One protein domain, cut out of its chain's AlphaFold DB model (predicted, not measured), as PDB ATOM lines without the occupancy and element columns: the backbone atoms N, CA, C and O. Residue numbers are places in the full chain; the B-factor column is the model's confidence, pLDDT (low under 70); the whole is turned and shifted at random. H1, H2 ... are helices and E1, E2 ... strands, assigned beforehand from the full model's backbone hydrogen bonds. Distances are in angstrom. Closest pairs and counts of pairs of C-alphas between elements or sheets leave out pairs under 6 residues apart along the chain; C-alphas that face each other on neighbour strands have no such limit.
ATOM      1  N   PHE A 256      41.742  48.210 -25.886       84.50
ATOM      2  CA  PHE A 256      43.029  47.750 -25.341       84.50
ATOM      3  C   PHE A 256      42.903  47.121 -23.948       84.50
ATOM      4  O   PHE A 256      43.748  46.322 -23.547       84.50
ATOM      5  N   SER A 257      41.836  47.459 -23.221       86.62
ATOM      6  CA  SER A 257      41.525  46.881 -21.911       86.62
ATOM      7  C   SER A 257      40.800  45.530 -22.002       86.62
ATOM      8  O   SER A 257      40.626  44.866 -20.979       86.62
ATOM      9  N   VAL A 258      40.353  45.108 -23.193       88.12
ATOM     10  CA  VAL A 258      39.689  43.811 -23.382       88.12
ATOM     11  C   VAL A 258      40.721  42.682 -23.246       88.12
ATOM     12  O   VAL A 258      41.739  42.697 -23.946       88.12
ATOM     13  N   PRO A 259      40.481  41.670 -22.388       88.38
ATOM     14  CA  PRO A 259      41.365  40.512 -22.287       88.38
ATOM     15  C   PRO A 259      41.597  39.844 -23.648       88.38
ATOM     16  O   PRO A 259      40.651  39.551 -24.374       88.38
ATOM     17  N   GLY A 260      42.866  39.605 -23.992       85.88
ATOM     18  CA  GLY A 260      43.259  39.003 -25.271       85.88
ATOM     19  C   GLY A 260      43.365  39.979 -26.449       85.88
ATOM     20  O   GLY A 260      43.709  39.547 -27.549       85.88
ATOM     21  N   PHE A 261      43.110  41.280 -26.248       87.81
ATOM     22  CA  PHE A 261      43.329  42.284 -27.295       87.81
ATOM     23  C   PHE A 261      44.819  42.565 -27.539       87.81
ATOM     24  O   PHE A 261      45.236  42.748 -28.682       87.81
ATOM     25  N   LEU A 262      45.624  42.593 -26.475       89.94
ATOM     26  CA  LEU A 262      47.069  42.808 -26.533       89.94
ATOM     27  C   LEU A 262      47.806  41.562 -26.050       89.94
ATOM     28  O   LEU A 262      47.578  41.103 -24.929       89.94
ATOM     29  N   ASP A 263      48.749  41.079 -26.854       90.94
ATOM     30  CA  ASP A 263      49.730  40.102 -26.399       90.94
ATOM     31  C   ASP A 263      50.815  40.823 -25.603       90.94
ATOM     32  O   ASP A 263      51.381  41.816 -26.065       90.94
ATOM     33  N   ARG A 264      51.110  40.321 -24.403       90.88
ATOM     34  CA  ARG A 264      52.208  40.808 -23.563       90.88
ATOM     35  C   ARG A 264      53.489  40.095 -23.986       90.88
ATOM     36  O   ARG A 264      53.578  38.879 -23.856       90.88
ATOM     37  N   LEU A 265      54.477  40.850 -24.454       92.31
ATOM     38  CA  LEU A 265      55.781  40.319 -24.868       92.31
ATOM     39  C   LEU A 265      56.832  40.367 -23.739       92.31
ATOM     40  O   LEU A 265      57.967  39.945 -23.937       92.31
ATOM     41  N   GLY A 266      56.451  40.860 -22.553       92.25
ATOM     42  CA  GLY A 266      57.351  41.123 -21.423       92.25
ATOM     43  C   GLY A 266      57.978  42.521 -21.482       92.25
ATOM     44  O   GLY A 266      57.997  43.150 -22.536       92.25
ATOM     45  N   ASN A 267      58.474  43.024 -20.343       92.69
ATOM     46  CA  ASN A 267      59.102  44.354 -20.219       92.69
ATOM     47  C   ASN A 267      58.256  45.489 -20.830       92.69
ATOM     48  O   ASN A 267      58.756  46.281 -21.624       92.69
ATOM     49  N   ASP A 268      56.956  45.492 -20.527       91.25
ATOM     50  CA  ASP A 268      55.963  46.463 -21.014       91.25
ATOM     51  C   ASP A 268      55.768  46.537 -22.535       91.25
ATOM     52  O   ASP A 268      54.981  47.353 -23.020       91.25
ATOM     53  N   TRP A 269      56.385  45.631 -23.296       94.00
ATOM     54  CA  TRP A 269      56.113  45.477 -24.717       94.00
ATOM     55  C   TRP A 269      54.792  44.757 -24.945       94.00
ATOM     56  O   TRP A 269      54.484  43.722 -24.341       94.00
ATOM     57  N   ILE A 270      54.023  45.307 -25.875       91.56
ATOM     58  CA  ILE A 270      52.744  44.774 -26.313       91.56
ATOM     59  C   ILE A 270      52.698  44.622 -27.826       91.56
ATOM     60  O   ILE A 270      53.415  45.297 -28.569       91.56
ATOM     61  N   LEU A 271      51.797  43.760 -28.281       90.44
ATOM     62  CA  LEU A 271      51.497  43.583 -29.692       90.44
ATOM     63  C   LEU A 271      49.973  43.412 -29.879       90.44
ATOM     64  O   LEU A 271      49.386  42.556 -29.217       90.44
ATOM     65  N   PRO A 272      49.300  44.170 -30.768       87.44
ATOM     66  CA  PRO A 272      47.845  44.058 -30.972       87.44
ATOM     67  C   PRO A 272      47.445  42.754 -31.653       87.44
ATOM     68  O   PRO A 272      48.076  42.410 -32.651       87.44
ATOM     69  N   ASN A 273      46.461  42.022 -31.124       86.94
ATOM     70  CA  ASN A 273      46.025  40.694 -31.586       86.94
ATOM     71  C   ASN A 273      45.884  40.620 -33.127       86.94
ATOM     72  O   ASN A 273      45.342  41.558 -33.720       86.94
ATOM     73  N   PRO A 274      46.340  39.534 -33.792       86.81
ATOM     74  CA  PRO A 274      46.290  39.414 -35.254       86.81
ATOM     75  C   PRO A 274      44.890  39.577 -35.859       86.81
ATOM     76  O   PRO A 274      44.785  40.096 -36.966       86.81
ATOM     77  N   GLU A 275      43.818  39.192 -35.159       84.38
ATOM     78  CA  GLU A 275      42.440  39.353 -35.663       84.38
ATOM     79  C   GLU A 275      41.996  40.825 -35.746       84.38
ATOM     80  O   GLU A 275      41.024  41.147 -36.426       84.38
ATOM     81  N   ASN A 276      42.727  41.724 -35.083       84.19
ATOM     82  CA  ASN A 276      42.423  43.148 -34.977       84.19
ATOM     83  C   ASN A 276      43.477  44.029 -35.668       84.19
ATOM     84  O   ASN A 276      43.505  45.242 -35.451       84.19
ATOM     85  N   PHE A 277      44.364  43.454 -36.488       87.56
ATOM     86  CA  PHE A 277      45.511  44.176 -37.038       87.56
ATOM     87  C   PHE A 277      45.772  43.826 -38.511       87.56
ATOM     88  O   PHE A 277      45.985  42.669 -38.867       87.56
ATOM     89  N   GLY A 278      45.742  44.835 -39.386       90.06
ATOM     90  CA  GLY A 278      45.783  44.651 -40.843       90.06
ATOM     91  C   GLY A 278      44.389  44.384 -41.404       90.06
ATOM     92  O   GLY A 278      43.713  45.318 -41.841       90.06
ATOM     93  N   ASN A 279      43.936  43.128 -41.336       92.81
ATOM     94  CA  ASN A 279      42.611  42.710 -41.801       92.81
ATOM     95  C   ASN A 279      41.567  42.790 -40.680       92.81
ATOM     96  O   ASN A 279      41.290  41.816 -39.989       92.81
ATOM     97  N   PHE A 280      40.963  43.967 -40.520       92.25
ATOM     98  CA  PHE A 280      40.120  44.275 -39.359       92.25
ATOM     99  C   PHE A 280      38.754  43.581 -39.319       92.25
ATOM    100  O   PHE A 280      38.097  43.635 -38.286       92.25
ATOM    101  N   ARG A 281      38.264  42.983 -40.413       92.56
ATOM    102  CA  ARG A 281      36.907  42.393 -40.474       92.56
ATOM    103  C   ARG A 281      35.835  43.366 -39.920       92.56
ATOM    104  O   ARG A 281      35.635  44.432 -40.500       92.56
ATOM    105  N   SER A 282      35.178  43.012 -38.810       94.31
ATOM    106  CA  SER A 282      34.174  43.819 -38.095       94.31
ATOM    107  C   SER A 282      34.747  44.662 -36.941       94.31
ATOM    108  O   SER A 282      33.997  45.364 -36.264       94.31
ATOM    109  N   ALA A 283      36.061  44.637 -36.700       93.88
ATOM    110  CA  ALA A 283      36.749  45.436 -35.684       93.88
ATOM    111  C   ALA A 283      36.936  46.895 -36.152       93.88
ATOM    112  O   ALA A 283      38.040  47.371 -36.430       93.88
ATOM    113  N   TYR A 284      35.828  47.634 -36.283       95.38
ATOM    114  CA  TYR A 284      35.839  49.017 -36.780       95.38
ATOM    115  C   TYR A 284      36.628  49.981 -35.885       95.38
ATOM    116  O   TYR A 284      37.217  50.928 -36.406       95.38
ATOM    117  N   VAL A 285      36.670  49.743 -34.570       94.69
ATOM    118  CA  VAL A 285      37.470  50.556 -33.638       94.69
ATOM    119  C   VAL A 285      38.963  50.315 -33.866       94.69
ATOM    120  O   VAL A 285      39.696  51.279 -34.069       94.69
ATOM    121  N   SER A 286      39.395  49.060 -33.998       93.00
ATOM    122  CA  SER A 286      40.771  48.717 -34.381       93.00
ATOM    123  C   SER A 286      41.184  49.314 -35.732       93.00
ATOM    124  O   SER A 286      42.276  49.876 -35.874       93.00
ATOM    125  N   ARG A 287      40.281  49.278 -36.725       94.62
ATOM    126  CA  ARG A 287      40.485  49.926 -38.031       94.62
ATOM    127  C   ARG A 287      40.652  51.440 -37.896       94.62
ATOM    128  O   ARG A 287      41.520  52.022 -38.546       94.62
ATOM    129  N   TYR A 288      39.821  52.080 -37.074       95.56
ATOM    130  CA  TYR A 288      39.902  53.508 -36.766       95.56
ATOM    131  C   TYR A 288      41.219  53.861 -36.068       95.56
ATOM    132  O   TYR A 288      41.924  54.758 -36.529       95.56
ATOM    133  N   SER A 289      41.585  53.113 -35.025       92.19
ATOM    134  CA  SER A 289      42.837  53.274 -34.280       92.19
ATOM    135  C   SER A 289      44.051  53.184 -35.205       92.19
ATOM    136  O   SER A 289      44.893  54.084 -35.234       92.19
ATOM    137  N   SER A 290      44.091  52.156 -36.058       91.12
ATOM    138  CA  SER A 290      45.162  51.984 -37.041       91.12
ATOM    139  C   SER A 290      45.177  53.119 -38.062       91.12
ATOM    140  O   SER A 290      46.234  53.654 -38.372       91.12
ATOM    141  N   ALA A 291      44.023  53.576 -38.552       92.75
ATOM    142  CA  ALA A 291      43.971  54.728 -39.451       92.75
ATOM    143  C   ALA A 291      44.483  56.024 -38.789       92.75
ATOM    144  O   ALA A 291      45.160  56.821 -39.444       92.75
ATOM    145  N   ALA A 292      44.207  56.227 -37.501       90.38
ATOM    146  CA  ALA A 292      44.671  57.383 -36.739       90.38
ATOM    147  C   ALA A 292      46.174  57.336 -36.425       90.38
ATOM    148  O   ALA A 292      46.831  58.376 -36.440       90.38
ATOM    149  N   THR A 293      46.749  56.154 -36.194       85.94
ATOM    150  CA  THR A 293      48.116  56.020 -35.652       85.94
ATOM    151  C   THR A 293      49.148  55.461 -36.638       85.94
ATOM    152  O   THR A 293      50.330  55.777 -36.512       85.94
ATOM    153  N   GLY A 294      48.718  54.694 -37.644       85.62
ATOM    154  CA  GLY A 294      49.569  54.006 -38.619       85.62
ATOM    155  C   GLY A 294      48.753  53.422 -39.777       85.62
ATOM    156  O   GLY A 294      48.544  52.220 -39.861       85.62
ATOM    157  N   TYR A 295      48.223  54.270 -40.663       90.69
ATOM    158  CA  TYR A 295      47.352  53.824 -41.759       90.69
ATOM    159  C   TYR A 295      48.054  52.819 -42.700       90.69
ATOM    160  O   TYR A 295      49.231  52.990 -43.011       90.69
ATOM    161  N   LEU A 296      47.310  51.813 -43.188       90.88
ATOM    162  CA  LEU A 296      47.812  50.687 -44.002       90.88
ATOM    163  C   LEU A 296      48.827  49.792 -43.270       90.88
ATOM    164  O   LEU A 296      49.839  49.380 -43.849       90.88
ATOM    165  N   VAL A 297      48.555  49.490 -41.995       91.00
ATOM    166  CA  VAL A 297      49.241  48.404 -41.283       91.00
ATOM    167  C   VAL A 297      49.041  47.071 -42.002       91.00
ATOM    168  O   VAL A 297      47.977  46.814 -42.563       91.00
ATOM    169  N   LEU A 298      50.083  46.250 -41.970       92.88
ATOM    170  CA  LEU A 298      50.071  44.895 -42.501       92.88
ATOM    171  C   LEU A 298      49.584  43.899 -41.437       92.88
ATOM    172  O   LEU A 298      49.738  44.145 -40.238       92.88
ATOM    173  N   THR A 299      49.050  42.762 -41.869       93.00
ATOM    174  CA  THR A 299      48.785  41.593 -41.036       93.00
ATOM    175  C   THR A 299      50.087  41.083 -40.424       93.00
ATOM    176  O   THR A 299      51.182  41.246 -40.971       93.00
ATOM    177  N   ARG A 300      49.982  40.457 -39.249       90.88
ATOM    178  CA  ARG A 300      51.155  40.053 -38.459       90.88
ATOM    179  C   ARG A 300      52.073  39.040 -39.145       90.88
ATOM    180  O   ARG A 300      53.249  38.979 -38.806       90.88
ATOM    181  N   ASP A 301      51.562  38.250 -40.087       91.19
ATOM    182  CA  ASP A 301      52.383  37.335 -40.888       91.19
ATOM    183  C   ASP A 301      53.325  38.082 -41.845       91.19
ATOM    184  O   ASP A 301      54.303  37.500 -42.307       91.19
ATOM    185  N   GLN A 302      53.047  39.360 -42.129       93.00
ATOM    186  CA  GLN A 302      53.874  40.210 -42.980       93.00
ATOM    187  C   GLN A 302      54.809  41.128 -42.214       93.00
ATOM    188  O   GLN A 302      55.928  41.364 -42.673       93.00
ATOM    189  N   ASN A 303      54.348  41.689 -41.096       90.81
ATOM    190  CA  ASN A 303      55.176  42.549 -40.267       90.81
ATOM    191  C   ASN A 303      54.655  42.628 -38.827       90.81
ATOM    192  O   ASN A 303      53.448  42.624 -38.588       90.81
ATOM    193  N   LEU A 304      55.569  42.778 -37.870       90.81
ATOM    194  CA  LEU A 304      55.237  42.980 -36.462       90.81
ATOM    195  C   LEU A 304      55.481  44.439 -36.072       90.81
ATOM    196  O   LEU A 304      56.465  45.046 -36.484       90.81
ATOM    197  N   TYR A 305      54.596  44.988 -35.238       88.31
ATOM    198  CA  TYR A 305      54.689  46.364 -34.742       88.31
ATOM    199  C   TYR A 305      54.563  46.389 -33.213       88.31
ATOM    200  O   TYR A 305      53.524  46.809 -32.696       88.31
ATOM    201  N   PRO A 306      55.572  45.897 -32.470       90.62
ATOM    202  CA  PRO A 306      55.567  45.992 -31.019       90.62
ATOM    203  C   PRO A 306      55.558  47.459 -30.585       90.62
ATOM    204  O   PRO A 306      56.211  48.302 -31.205       90.62
ATOM    205  N   ALA A 307      54.851  47.759 -29.504       88.31
ATOM    206  CA  ALA A 307      54.853  49.076 -28.879       88.31
ATOM    207  C   ALA A 307      55.039  48.941 -27.367       88.31
ATOM    208  O   ALA A 307      54.707  47.905 -26.792       88.31
ATOM    209  N   LEU A 308      55.555  49.987 -26.725       87.25
ATOM    210  CA  LEU A 308      55.546  50.087 -25.267       87.25
ATOM    211  C   LEU A 308      54.142  50.467 -24.796       87.25
ATOM    212  O   LEU A 308      53.527  51.360 -25.379       87.25
ATOM    213  N   LEU A 309      53.659  49.818 -23.734       72.81
ATOM    214  CA  LEU A 309      52.319  50.027 -23.178       72.81
ATOM    215  C   LEU A 309      52.039  51.494 -22.823       72.81
ATOM    216  O   LEU A 309      50.931  51.963 -23.027       72.81
ATOM    217  N   GLU A 310      53.032  52.226 -22.317       69.81
ATOM    218  CA  GLU A 310      52.880  53.644 -21.950       69.81
ATOM    219  C   GLU A 310      52.699  54.572 -23.166       69.81
ATOM    220  O   GLU A 310      52.281  55.720 -23.018       69.81
ATOM    221  N   LEU A 311      53.023  54.085 -24.369       56.53
ATOM    222  CA  LEU A 311      52.954  54.820 -25.636       56.53
ATOM    223  C   LEU A 311      51.817  54.333 -26.552       56.53
ATOM    224  O   LEU A 311      51.726  54.795 -27.697       56.53
ATOM    225  N   ALA A 312      51.000  53.388 -26.081       54.31
ATOM    226  CA  ALA A 312      49.917  52.752 -26.826       54.31
ATOM    227  C   ALA A 312      48.547  53.185 -26.296       54.31
ATOM    228  O   ALA A 312      47.719  53.592 -27.141       54.31
TER     229      ALA A 312
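Overview. This is residues 256 to 312 of the 312 residues of a protein of Cadophora sp. DSE1049 (UniProt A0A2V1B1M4). With little regular structure, a small two-stranded hairpin, E1 and E2, makes one end and a single helix, H1, the other, with loops between. The last stretch, residues 294 to 312, runs back from H1 to the hairpin, where residues 307 to 308 pair antiparallel with residues 269 to 270 of E2. The printed part has 57 residues, 19 in named elements, in the order E1, E2, H1, class mixed; it is compact, radius of gyration of the C-alphas 10.7 A, spanning 29 by 23 by 18 A.

Arrangement. E1, residues 262 to 266, and E2, residues 269 to 272, form an antiparallel hairpin at 158 degrees; N 263 and O 271 are 2.9 A apart, within hydrogen-bond range. H1, residues 284 to 293, is apart from E1; every O i to N i+4 pair in H1 is within hydrogen-bond range.

Along the chain. E1 begins at C-alpha 262 (47.069, 42.808, -26.533) and measures 11.6 A, E2 10.5 A. H1, 14.2 A, ends at C-alpha 293 (48.116, 56.020, -35.652).

Size, cuts and confidence. The C-alphas farthest apart, of Asn 267 and Ser 282, are 30.7 A apart. The printed part has no cut. The link E2 to H1 is long, 11 residues. Residues 310 to 312 have pLDDT under 70.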